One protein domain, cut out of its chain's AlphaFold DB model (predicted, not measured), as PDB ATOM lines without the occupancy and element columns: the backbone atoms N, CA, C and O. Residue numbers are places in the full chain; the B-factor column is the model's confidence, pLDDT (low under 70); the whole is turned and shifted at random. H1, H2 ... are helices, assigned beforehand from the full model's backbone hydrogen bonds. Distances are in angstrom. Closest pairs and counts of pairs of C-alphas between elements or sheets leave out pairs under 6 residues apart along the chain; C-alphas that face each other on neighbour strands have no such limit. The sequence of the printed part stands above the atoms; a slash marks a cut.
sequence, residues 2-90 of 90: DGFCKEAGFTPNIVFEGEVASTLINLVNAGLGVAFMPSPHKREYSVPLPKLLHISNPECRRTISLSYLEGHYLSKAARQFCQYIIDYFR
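This is residues 2 to 90 of the 90 residues of the protein "HTH-type transcriptional regulator GltC" of bioreactor metagenome (UniProt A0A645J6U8). The model has little regular structure: a loose lobe of loops holds the short helices H1 and H2, and an extended stretch, residues 62 to 75, leads away from it to H3, which lies by itself at the other end. The 89 printed residues include three named helices, in the order H1, H2, H3, and no named strand. The class is all helix, with 29 residues in named elements. The whole is only just loose, close to extended, with a radius of gyration of the C-alphas of 17.9 A and spans of 49 by 33 by 22 A.

H1, residues 2 to 7, is apart from H2, residues 21 to 29. H3, residues 76 to 89, is apart from both. In H1, H2 and H3 every O i to N i+4 pair is within hydrogen-bond range.

H1 begins at C-alpha 2, (-8.649, 54.300, -22.526). H2 is 12.4 A long. H3 is 20.3 A long and ends at C-alpha 89, (-13.808, 48.485, -48.412).

The C-alphas of Gly 31 and Gly 71, the two farthest apart, are 51.0 A apart. Both links are long, with 13 and 46 residues. The printed part has no cut. Residues 41 to 43 have pLDDT under 70.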
ATOM      1  N   ASP A   2      -9.384  53.722 -23.666       91.81
ATOM      2  CA  ASP A   2      -8.649  54.300 -22.526       91.81
ATOM      3  C   ASP A   2      -7.629  55.369 -22.916       91.81
ATOM      4  O   ASP A   2      -7.605  56.442 -22.321       91.81
ATOM      5  N   GLY A   3      -6.838  55.114 -23.967       94.50
ATOM      6  CA  GLY A   3      -5.897  56.100 -24.506       94.50
ATOM      7  C   GLY A   3      -6.575  57.408 -24.930       94.50
ATOM      8  O   GLY A   3      -6.108  58.477 -24.558       94.50
ATOM      9  N   PHE A   4      -7.717  57.323 -25.619       95.44
ATOM     10  CA  PHE A   4      -8.490  58.489 -26.053       95.44
ATOM     11  C   PHE A   4      -9.140  59.230 -24.878       95.44
ATOM     12  O   PHE A   4      -9.145  60.457 -24.851       95.44
ATOM     13  N   CYS A   5      -9.664  58.514 -23.875       95.00
ATOM     14  CA  CYS A   5     -10.208  59.142 -22.666       95.00
ATOM     15  C   CYS A   5      -9.116  59.891 -21.892       95.00
ATOM     16  O   CYS A   5      -9.318  61.032 -21.474       95.00
ATOM     17  N   LYS A   6      -7.935  59.274 -21.767       95.69
ATOM     18  CA  LYS A   6      -6.775  59.880 -21.114       95.69
ATOM     19  C   LYS A   6      -6.286  61.121 -21.860       95.69
ATOM     20  O   LYS A   6      -5.980  62.119 -21.215       95.69
ATOM     21  N   GLU A   7      -6.241  61.081 -23.190       95.62
ATOM     22  CA  GLU A   7      -5.926  62.243 -24.034       95.62
ATOM     23  C   GLU A   7      -6.936  63.382 -23.834       95.62
ATOM     24  O   GLU A   7      -6.552  64.543 -23.727       95.62
ATOM     25  N   ALA A   8      -8.218  63.048 -23.680       95.19
ATOM     26  CA  ALA A   8      -9.270  63.999 -23.330       95.19
ATOM     27  C   ALA A   8      -9.232  64.471 -21.857       95.19
ATOM     28  O   ALA A   8     -10.072  65.272 -21.452       95.19
ATOM     29  N   GLY A   9      -8.278  63.996 -21.048       96.88
ATOM     30  CA  GLY A   9      -8.049  64.461 -19.678       96.88
ATOM     31  C   GLY A   9      -8.889  63.774 -18.600       96.88
ATOM     32  O   GLY A   9      -8.991  64.306 -17.495       96.88
ATOM     33  N   PHE A  10      -9.485  62.609 -18.875       96.19
ATOM     34  CA  PHE A  10     -10.286  61.880 -17.885       96.19
ATOM     35  C   PHE A  10     -10.038  60.364 -17.893       96.19
ATOM     36  O   PHE A  10      -9.505  59.793 -18.840       96.19
ATOM     37  N   THR A  11     -10.442  59.693 -16.812       96.31
ATOM     38  CA  THR A  11     -10.489  58.222 -16.729       96.31
ATOM     39  C   THR A  11     -11.953  57.783 -16.748       96.31
ATOM     40  O   THR A  11     -12.742  58.334 -15.976       96.31
ATOM     41  N   PRO A  12     -12.359  56.848 -17.626       94.69
ATOM     42  CA  PRO A  12     -13.748  56.416 -17.695       94.69
ATOM     43  C   PRO A  12     -14.126  55.603 -16.449       94.69
ATOM     44  O   PRO A  12     -13.339  54.796 -15.962       94.69
ATOM     45  N   ASN A  13     -15.352  55.785 -15.952       95.19
ATOM     46  CA  ASN A  13     -15.938  54.892 -14.953       95.19
ATOM     47  C   ASN A  13     -16.630  53.723 -15.673       95.19
ATOM     48  O   ASN A  13     -17.725  53.888 -16.213       95.19
ATOM     49  N   ILE A  14     -15.967  52.569 -15.732       94.75
ATOM     50  CA  ILE A  14     -16.429  51.412 -16.506       94.75
ATOM     51  C   ILE A  14     -17.372  50.564 -15.648       94.75
ATOM     52  O   ILE A  14     -16.947  49.913 -14.699       94.75
ATOM     53  N   VAL A  15     -18.658  50.550 -16.008       94.94
ATOM     54  CA  VAL A  15     -19.681  49.699 -15.366       94.94
ATOM     55  C   VAL A  15     -19.865  48.349 -16.069       94.94
ATOM     56  O   VAL A  15     -20.387  47.413 -15.471       94.94
ATOM     57  N   PHE A  16     -19.453  48.244 -17.337       94.50
ATOM     58  CA  PHE A  16     -19.511  47.023 -18.138       94.50
ATOM     59  C   PHE A  16     -18.517  47.093 -19.306       94.50
ATOM     60  O   PHE A  16     -18.385  48.137 -19.944       94.50
ATOM     61  N   GLU A  17     -17.879  45.966 -19.620       93.81
ATOM     62  CA  GLU A  17     -17.003  45.782 -20.778       93.81
ATOM     63  C   GLU A  17     -17.292  44.419 -21.425       93.81
ATOM     64  O   GLU A  17     -17.522  43.428 -20.731       93.81
ATOM     65  N   GLY A  18     -17.316  44.363 -22.757       90.88
ATOM     66  CA  GLY A  18     -17.574  43.126 -23.487       90.88
ATOM     67  C   GLY A  18     -17.414  43.278 -24.996       90.88
ATOM     68  O   GLY A  18     -17.429  44.383 -25.534       90.88
ATOM     69  N   GLU A  19     -17.275  42.148 -25.687       87.62
ATOM     70  CA  GLU A  19     -16.949  42.111 -27.123       87.62
ATOM     71  C   GLU A  19     -18.182  42.154 -28.038       87.62
ATOM     72  O   GLU A  19     -18.093  42.484 -29.221       87.62
ATOM     73  N   VAL A  20     -19.356  41.817 -27.501       89.31
ATOM     74  CA  VAL A  20     -20.587  41.693 -28.286       89.31
ATOM     75  C   VAL A  20     -21.299  43.043 -28.360       89.31
ATOM     76  O   VAL A  20     -21.937  43.488 -27.404       89.31
ATOM     77  N   ALA A  21     -21.241  43.680 -29.530       89.06
ATOM     78  CA  ALA A  21     -21.823  45.004 -29.753       89.06
ATOM     79  C   ALA A  21     -23.340  45.071 -29.472       89.06
ATOM     80  O   ALA A  21     -23.811  46.055 -28.906       89.06
ATOM     81  N   SER A  22     -24.111  44.025 -29.795       90.56
ATOM     82  CA  SER A  22     -25.555  43.992 -29.505       90.56
ATOM     83  C   SER A  22     -25.861  44.023 -28.004       90.56
ATOM     84  O   SER A  22     -26.831  44.659 -27.595       90.56
ATOM     85  N   THR A  23     -25.013  43.412 -27.172       92.44
ATOM     86  CA  THR A  23     -25.130  43.480 -25.709       92.44
ATOM     87  C   THR A  23     -24.918  44.908 -25.217       92.44
ATOM     88  O   THR A  23     -25.744  45.411 -24.457       92.44
ATOM     89  N   LEU A  24     -23.878  45.597 -25.702       92.62
ATOM     90  CA  LEU A  24     -23.627  47.003 -25.359       92.62
ATOM     91  C   LEU A  24     -24.810  47.898 -25.752       92.62
ATOM     92  O   LEU A  24     -25.272  48.699 -24.942       92.62
ATOM     93  N   ILE A  25     -25.340  47.721 -26.967       93.44
ATOM     94  CA  ILE A  25     -26.507  48.464 -27.463       93.44
ATOM     95  C   ILE A  25     -27.721  48.257 -26.548       93.44
ATOM     96  O   ILE A  25     -28.356  49.228 -26.138       93.44
ATOM     97  N   ASN A  26     -28.025  47.007 -26.189       94.00
ATOM     98  CA  ASN A  26     -29.156  46.690 -25.319       94.00
ATOM     99  C   ASN A  26     -29.007  47.296 -23.918       94.00
ATOM    100  O   ASN A  26     -29.985  47.807 -23.378       94.00
ATOM    101  N   LEU A  27     -27.800  47.296 -23.347       95.44
ATOM    102  CA  LEU A  27     -27.545  47.896 -22.035       95.44
ATOM    103  C   LEU A  27     -27.683  49.425 -22.058       95.44
ATOM    104  O   LEU A  27     -28.254  49.998 -21.129       95.44
ATOM    105  N   VAL A  28     -27.235  50.091 -23.128       95.50
ATOM    106  CA  VAL A  28     -27.467  51.536 -23.317       95.50
ATOM    107  C   VAL A  28     -28.960  51.830 -23.459       95.50
ATOM    108  O   VAL A  28     -29.469  52.730 -22.794       95.50
ATOM    109  N   ASN A  29     -29.686  51.042 -24.259       94.81
ATOM    110  CA  ASN A  29     -31.140  51.177 -24.398       94.81
ATOM    111  C   ASN A  29     -31.885  50.937 -23.073       94.81
ATOM    112  O   ASN A  29     -32.923  51.551 -22.839       94.81
ATOM    113  N   ALA A  30     -31.352  50.077 -22.202       95.94
ATOM    114  CA  ALA A  30     -31.878  49.825 -20.861       95.94
ATOM    115  C   ALA A  30     -31.488  50.904 -19.828       95.94
ATOM    116  O   ALA A  30     -31.910  50.821 -18.677       95.94
ATOM    117  N   GLY A  31     -30.701  51.913 -20.216       95.94
ATOM    118  CA  GLY A  31     -30.330  53.036 -19.354       95.94
ATOM    119  C   GLY A  31     -29.092  52.813 -18.485       95.94
ATOM    120  O   GLY A  31     -28.876  53.588 -17.556       95.94
ATOM    121  N   LEU A  32     -28.259  51.802 -18.770       95.94
ATOM    122  CA  LEU A  32     -27.038  51.545 -17.991       95.94
ATOM    123  C   LEU A  32     -26.011  52.690 -18.101       95.94
ATOM    124  O   LEU A  32     -25.202  52.888 -17.199       95.94
ATOM    125  N   GLY A  33     -26.035  53.446 -19.203       95.12
ATOM    126  CA  GLY A  33     -25.141  54.580 -19.426       95.12
ATOM    127  C   GLY A  33     -24.880  54.835 -20.906       95.12
ATOM    128  O   GLY A  33     -25.779  54.714 -21.736       95.12
ATOM    129  N   VAL A  34     -23.636  55.188 -21.235       94.75
ATOM    130  CA  VAL A  34     -23.155  55.405 -22.609       94.75
ATOM    131  C   VAL A  34     -22.128  54.340 -22.989       94.75
ATOM    132  O   VAL A  34     -21.400  53.852 -22.130       94.75
ATOM    133  N   ALA A  35     -22.046  54.001 -24.276       94.12
ATOM    134  CA  ALA A  35     -21.073  53.041 -24.792       94.12
ATOM    135  C   ALA A  35     -20.109  53.702 -25.783       94.12
ATOM    136  O   ALA A  35     -20.522  54.462 -26.662       94.12
ATOM    137  N   PHE A  36     -18.827  53.366 -25.664       92.94
ATOM    138  CA  PHE A  36     -17.817  53.667 -26.672       92.94
ATOM    139  C   PHE A  36     -17.791  52.518 -27.680       92.94
ATOM    140  O   PHE A  36     -17.424  51.397 -27.334       92.94
ATOM    141  N   MET A  37     -18.165  52.774 -28.933       88.19
ATOM    142  CA  MET A  37     -18.155  51.750 -29.978       88.19
ATOM    143  C   MET A  37     -17.716  52.328 -31.330       88.19
ATOM    144  O   MET A  37     -17.937  53.515 -31.582       88.19
ATOM    145  N   PRO A  38     -17.108  51.517 -32.218       86.38
ATOM    146  CA  PRO A  38     -16.905  51.903 -33.612       86.38
ATOM    147  C   PRO A  38     -18.237  52.271 -34.273       86.38
ATOM    148  O   PRO A  38     -19.278  51.753 -33.876       86.38
ATOM    149  N   SER A  39     -18.198  53.134 -35.293       81.12
ATOM    150  CA  SER A  39     -19.399  53.551 -36.027       81.12
ATOM    151  C   SER A  39     -20.182  52.327 -36.525       81.12
ATOM    152  O   SER A  39     -19.681  51.627 -37.406       81.12
ATOM    153  N   PRO A  40     -21.394  52.058 -36.007       71.44
ATOM    154  CA  PRO A  40     -22.173  50.911 -36.445       71.44
ATOM    155  C   PRO A  40     -22.775  51.181 -37.823       71.44
ATOM    156  O   PRO A  40     -23.352  52.251 -38.059       71.44
ATOM    157  N   HIS A  41     -22.740  50.205 -38.730       68.31
ATOM    158  CA  HIS A  41     -23.618  50.276 -39.890       68.31
ATOM    159  C   HIS A  41     -25.040  49.936 -39.435       68.31
ATOM    160  O   HIS A  41     -25.297  48.874 -38.876       68.31
ATOM    161  N   LYS A  42     -26.007  50.828 -39.697       61.44
ATOM    162  CA  LYS A  42     -27.410  50.657 -39.258       61.44
ATOM    163  C   LYS A  42     -28.050  49.325 -39.681       61.44
ATOM    164  O   LYS A  42     -29.027  48.914 -39.073       61.44
ATOM    165  N   ARG A  43     -27.524  48.675 -40.726       62.81
ATOM    166  CA  ARG A  43     -28.017  47.397 -41.263       62.81
ATOM    167  C   ARG A  43     -27.498  46.158 -40.523       62.81
ATOM    168  O   ARG A  43     -27.995  45.073 -40.787       62.81
ATOM    169  N   GLU A  44     -26.522  46.302 -39.628       70.75
ATOM    170  CA  GLU A  44     -25.851  45.169 -38.971       70.75
ATOM    171  C   GLU A  44     -26.549  44.684 -37.697       70.75
ATOM    172  O   GLU A  44     -26.243  43.600 -37.207       70.75
ATOM    173  N   TYR A  45     -27.492  45.456 -37.155       77.50
ATOM    174  CA  TYR A  45     -28.067  45.183 -35.842       77.50
ATOM    175  C   TYR A  45     -29.573  44.962 -35.931       77.50
ATOM    176  O   TYR A  45     -30.313  45.802 -36.435       77.50
ATOM    177  N   SER A  46     -30.038  43.837 -35.379       81.44
ATOM    178  CA  SER A  46     -31.466  43.512 -35.241       81.44
ATOM    179  C   SER A  46     -32.150  44.251 -34.082       81.44
ATOM    180  O   SER A  46     -33.325  44.017 -33.814       81.44
ATOM    181  N   VAL A  47     -31.417  45.115 -33.375       82.75
ATOM    182  CA  VAL A  47     -31.893  45.895 -32.227       82.75
ATOM    183  C   VAL A  47     -31.888  47.391 -32.561       82.75
ATOM    184  O   VAL A  47     -31.017  47.837 -33.315       82.75
ATOM    185  N   PRO A  48     -32.824  48.190 -32.012       88.25
ATOM    186  CA  PRO A  48     -32.822  49.636 -32.210       88.25
ATOM    187  C   PRO A  48     -31.516  50.251 -31.706       88.25
ATOM    188  O   PRO A  48     -31.103  50.004 -30.573       88.25
ATOM    189  N   LEU A  49     -30.865  51.063 -32.535       90.81
ATOM    190  CA  LEU A  49     -29.674  51.787 -32.108       90.81
ATOM    191  C   LEU A  49     -30.069  52.962 -31.198       90.81
ATOM    192  O   LEU A  49     -31.014  53.685 -31.533       90.81
ATOM    193  N   PRO A  50     -29.336  53.207 -30.096       91.94
ATOM    194  CA  PRO A  50     -29.489  54.422 -29.310       91.94
ATOM    195  C   PRO A  50     -29.053  55.644 -30.128       91.94
ATOM    196  O   PRO A  50     -28.550  55.540 -31.253       91.94
ATOM    197  N   LYS A  51     -29.208  56.839 -29.550       91.75
ATOM    198  CA  LYS A  51     -28.696  58.065 -30.170       91.75
ATOM    199  C   LYS A  51     -27.181  57.954 -30.364       91.75
ATOM    200  O   LYS A  51     -26.427  57.899 -29.399       91.75
ATOM    201  N   LEU A  52     -26.749  57.963 -31.622       91.56
ATOM    202  CA  LEU A  52     -25.336  57.928 -31.980       91.56
ATOM    203  C   LEU A  52     -24.745  59.335 -31.883       91.56
ATOM    204  O   LEU A  52     -25.283  60.279 -32.466       91.56
ATOM    205  N   LEU A  53     -23.633  59.461 -31.162       92.06
ATOM    206  CA  LEU A  53     -22.854  60.691 -31.062       92.06
ATOM    207  C   LEU A  53     -21.481  60.455 -31.681       92.06
ATOM    208  O   LEU A  53     -20.804  59.480 -31.360       92.06
ATOM    209  N   HIS A  54     -21.079  61.349 -32.579       91.00
ATOM    210  CA  HIS A  54     -19.745  61.317 -33.157       91.00
ATOM    211  C   HIS A  54     -18.750  61.991 -32.204       91.00
ATOM    212  O   HIS A  54     -19.009  63.092 -31.720       91.00
ATOM    213  N   ILE A  55     -17.618  61.335 -31.949       92.12
ATOM    214  CA  ILE A  55     -16.514  61.904 -31.171       92.12
ATOM    215  C   ILE A  55     -15.673  62.753 -32.123       92.12
ATOM    216  O   ILE A  55     -15.042  62.210 -33.023       92.12
ATOM    217  N   SER A  56     -15.685  64.073 -31.933       91.38
ATOM    218  CA  SER A  56     -14.932  65.020 -32.766       91.38
ATOM    219  C   SER A  56     -13.495  65.247 -32.295       91.38
ATOM    220  O   SER A  56     -12.650  65.616 -33.102       91.38
ATOM    221  N   ASN A  57     -13.218  65.052 -31.003       90.88
ATOM    222  CA  ASN A  57     -11.886  65.171 -30.423       90.88
ATOM    223  C   ASN A  57     -11.763  64.266 -29.179       90.88
ATOM    224  O   ASN A  57     -12.629  64.356 -28.302       90.88
ATOM    225  N   PRO A  58     -10.715  63.433 -29.065       91.94
ATOM    226  CA  PRO A  58      -9.663  63.194 -30.062       91.94
ATOM    227  C   PRO A  58     -10.163  62.391 -31.276       91.94
ATOM    228  O   PRO A  58     -11.265  61.835 -31.259       91.94
ATOM    229  N   GLU A  59      -9.359  62.319 -32.342       91.50
ATOM    230  CA  GLU A  59      -9.679  61.481 -33.504       91.50
ATOM    231  C   GLU A  59      -9.584  59.983 -33.156       91.50
ATOM    232  O   GLU A  59      -8.525  59.354 -33.213       91.50
ATOM    233  N   CYS A  60     -10.728  59.379 -32.842       92.44
ATOM    234  CA  CYS A  60     -10.828  57.960 -32.511       92.44
ATOM    235  C   CYS A  60     -10.881  57.087 -33.776       92.44
ATOM    236  O   CYS A  60     -11.961  56.824 -34.313       92.44
ATOM    237  N   ARG A  61      -9.730  56.587 -34.243       89.25
ATOM    238  CA  ARG A  61      -9.646  55.680 -35.405       89.25
ATOM    239  C   ARG A  61      -9.274  54.255 -35.000       89.25
ATOM    240  O   ARG A  61      -8.443  54.038 -34.123       89.25
ATOM    241  N   ARG A  62      -9.870  53.275 -35.684       87.31
ATOM    242  CA  ARG A  62      -9.493  51.856 -35.607       87.31
ATOM    243  C   ARG A  62      -9.149  51.361 -37.005       87.31
ATOM    244  O   ARG A  62      -9.993  51.411 -37.892       87.31
ATOM    245  N   THR A  63      -7.936  50.849 -37.176       88.62
ATOM    246  CA  THR A  63      -7.507  50.222 -38.430       88.62
ATOM    247  C   THR A  63      -7.946  48.762 -38.454       88.62
ATOM    248  O   THR A  63      -7.679  48.016 -37.512       88.62
ATOM    249  N   ILE A  64      -8.620  48.356 -39.530       88.00
ATOM    250  CA  ILE A  64      -8.882  46.949 -39.850       88.00
ATOM    251  C   ILE A  64      -7.892  46.553 -40.945       88.00
ATOM    252  O   ILE A  64      -7.734  47.280 -41.924       88.00
ATOM    253  N   SER A  65      -7.204  45.428 -40.769       91.50
ATOM    254  CA  SER A  65      -6.148  44.986 -41.680       91.50
ATOM    255  C   SER A  65      -6.386  43.558 -42.150       91.50
ATOM    256  O   SER A  65      -6.868  42.716 -41.396       91.50
ATOM    257  N   LEU A  66      -6.016  43.302 -43.402       93.19
ATOM    258  CA  LEU A  66      -5.958  41.977 -43.999       93.19
ATOM    259  C   LEU A  66      -4.485  41.577 -44.137       93.19
ATOM    260  O   LEU A  66      -3.721  42.294 -44.780       93.19
ATOM    261  N   SER A  67      -4.105  40.440 -43.554       93.12
ATOM    262  CA  SER A  67      -2.707  39.999 -43.475       93.12
ATOM    263  C   SER A  67      -2.560  38.527 -43.851       93.12
ATOM    264  O   SER A  67      -3.436  37.710 -43.570       93.12
ATOM    265  N   TYR A  68      -1.425  38.183 -44.457       91.94
ATOM    266  CA  TYR A  68      -1.003  36.814 -44.750       91.94
ATOM    267  C   TYR A  68       0.508  36.688 -44.525       91.94
ATOM    268  O   TYR A  68       1.222  37.688 -44.496       91.94
ATOM    269  N   LEU A  69       0.989  35.460 -44.330       93.94
ATOM    270  CA  LEU A  69       2.398  35.202 -44.052       93.94
ATOM    271  C   LEU A  69       3.249  35.411 -45.312       93.94
ATOM    272  O   LEU A  69       2.957  34.857 -46.374       93.94
ATOM    273  N   GLU A  70       4.311  36.200 -45.179       90.62
ATOM    274  CA  GLU A  70       5.274  36.436 -46.252       90.62
ATOM    275  C   GLU A  70       5.967  35.129 -46.665       90.62
ATOM    276  O   GLU A  70       6.273  34.273 -45.835       90.62
ATOM    277  N   GLY A  71       6.166  34.936 -47.971       89.44
ATOM    278  CA  GLY A  71       6.771  33.722 -48.527       89.44
ATOM    279  C   GLY A  71       5.863  32.486 -48.546       89.44
ATOM    280  O   GLY A  71       6.214  31.490 -49.178       89.44
ATOM    281  N   HIS A  72       4.681  32.531 -47.925       90.94
ATOM    282  CA  HIS A  72       3.731  31.423 -47.972       90.94
ATOM    283  C   HIS A  72       2.930  31.418 -49.278       90.94
ATOM    284  O   HIS A  72       2.504  32.458 -49.784       90.94
ATOM    285  N   TYR A  73       2.683  30.224 -49.824       92.94
ATOM    286  CA  TYR A  73       1.870  30.092 -51.030       92.94
ATOM    287  C   TYR A  73       0.433  30.560 -50.776       92.94
ATOM    288  O   TYR A  73      -0.301  29.969 -49.981       92.94
ATOM    289  N   LEU A  74       0.015  31.590 -51.513       94.12
ATOM    290  CA  LEU A  74      -1.355  32.088 -51.517       94.12
ATOM    291  C   LEU A  74      -2.088  31.560 -52.756       94.12
ATOM    292  O   LEU A  74      -1.753  31.890 -53.905       94.12
ATOM    293  N   SER A  75      -3.109  30.731 -52.529       95.75
ATOM    294  CA  SER A  75      -3.901  30.143 -53.613       95.75
ATOM    295  C   SER A  75      -4.524  31.226 -54.503       95.75
ATOM    296  O   SER A  75      -4.698  32.379 -54.100       95.75
ATOM    297  N   LYS A  76      -4.883  30.871 -55.743       96.25
ATOM    298  CA  LYS A  76      -5.571  31.807 -56.650       96.25
ATOM    299  C   LYS A  76      -6.871  32.338 -56.027       96.25
ATOM    300  O   LYS A  76      -7.122  33.535 -56.105       96.25
ATOM    301  N   ALA A  77      -7.636  31.469 -55.364       97.25
ATOM    302  CA  ALA A  77      -8.857  31.845 -54.656       97.25
ATOM    303  C   ALA A  77      -8.576  32.818 -53.500       97.25
ATOM    304  O   ALA A  77      -9.259  33.829 -53.381       97.25
ATOM    305  N   ALA A  78      -7.534  32.574 -52.698       95.81
ATOM    306  CA  ALA A  78      -7.165  33.469 -51.601       95.81
ATOM    307  C   ALA A  78      -6.709  34.849 -52.106       95.81
ATOM    308  O   ALA A  78      -7.120  35.867 -51.553       95.81
ATOM    309  N   ARG A  79      -5.939  34.908 -53.202       94.81
ATOM    310  CA  ARG A  79      -5.577  36.176 -53.869       94.81
ATOM    311  C   ARG A  79      -6.802  36.938 -54.369       94.81
ATOM    312  O   ARG A  79      -6.907  38.137 -54.137       94.81
ATOM    313  N   GLN A  80      -7.731  36.240 -55.022       96.69
ATOM    314  CA  GLN A  80      -8.983  36.835 -55.493       96.69
ATOM    315  C   GLN A  80      -9.841  37.350 -54.334       96.69
ATOM    316  O   GLN A  80     -10.374  38.449 -54.426       96.69
ATOM    317  N   PHE A  81      -9.923  36.603 -53.232       95.94
ATOM    318  CA  PHE A  81     -10.618  37.042 -52.025       95.94
ATOM    319  C   PHE A  81      -9.979  38.297 -51.420       95.94
ATOM    320  O   PHE A  81     -10.690  39.246 -51.107       95.94
ATOM    321  N   CYS A  82      -8.647  38.344 -51.308       94.62
ATOM    322  CA  CYS A  82      -7.958  39.526 -50.790       94.62
ATOM    323  C   CYS A  82      -8.255  40.765 -51.637       94.62
ATOM    324  O   CYS A  82      -8.600  41.810 -51.091       94.62
ATOM    325  N   GLN A  83      -8.175  40.627 -52.963       95.00
ATOM    326  CA  GLN A  83      -8.490  41.713 -53.887       95.00
ATOM    327  C   GLN A  83      -9.949  42.161 -53.747       95.00
ATOM    328  O   GLN A  83     -10.212  43.351 -53.624       95.00
ATOM    329  N   TYR A  84     -10.882  41.209 -53.673       96.19
ATOM    330  CA  TYR A  84     -12.298  41.498 -53.468       96.19
ATOM    331  C   TYR A  84     -12.553  42.299 -52.185       96.19
ATOM    332  O   TYR A  84     -13.255  43.303 -52.228       96.19
ATOM    333  N   ILE A  85     -11.971  41.888 -51.054       95.25
ATOM    334  CA  ILE A  85     -12.123  42.597 -49.775       95.25
ATOM    335  C   ILE A  85     -11.536  44.012 -49.857       95.25
ATOM    336  O   ILE A  85     -12.171  44.955 -49.391       95.25
ATOM    337  N   ILE A  86     -10.360  44.178 -50.472       92.31
ATOM    338  CA  ILE A  86      -9.742  45.498 -50.667       92.31
ATOM    339  C   ILE A  86     -10.650  46.408 -51.498       92.31
ATOM    340  O   ILE A  86     -10.848  47.561 -51.129       92.31
ATOM    341  N   ASP A  87     -11.211  45.900 -52.594       94.12
ATOM    342  CA  ASP A  87     -12.084  46.685 -53.469       94.12
ATOM    343  C   ASP A  87     -13.453  46.964 -52.834       94.12
ATOM    344  O   ASP A  87     -14.049  47.999 -53.109       94.12
ATOM    345  N   TYR A  88     -13.947  46.077 -51.965       91.38
ATOM    346  CA  TYR A  88     -15.210  46.260 -51.247       91.38
ATOM    347  C   TYR A  88     -15.145  47.370 -50.185       91.38
ATOM    348  O   TYR A  88     -16.133  48.072 -49.980       91.38
ATOM    349  N   PHE A  89     -14.007  47.505 -49.492       87.12
ATOM    350  CA  PHE A  89     -13.808  48.485 -48.412       87.12
ATOM    351  C   PHE A  89     -13.017  49.738 -48.834       87.12
ATOM    352  O   PHE A  89     -12.720  50.572 -47.976       87.12
ATOM    353  N   ARG A  90     -12.656  49.861 -50.117       76.75
ATOM    354  CA  ARG A  90     -12.141  51.104 -50.714       76.75
ATOM    355  C   ARG A  90     -13.230  52.167 -50.803       76.75
ATOM    356  O   ARG A  90     -12.871  53.345 -50.584       76.75
TER     357      ARG A  90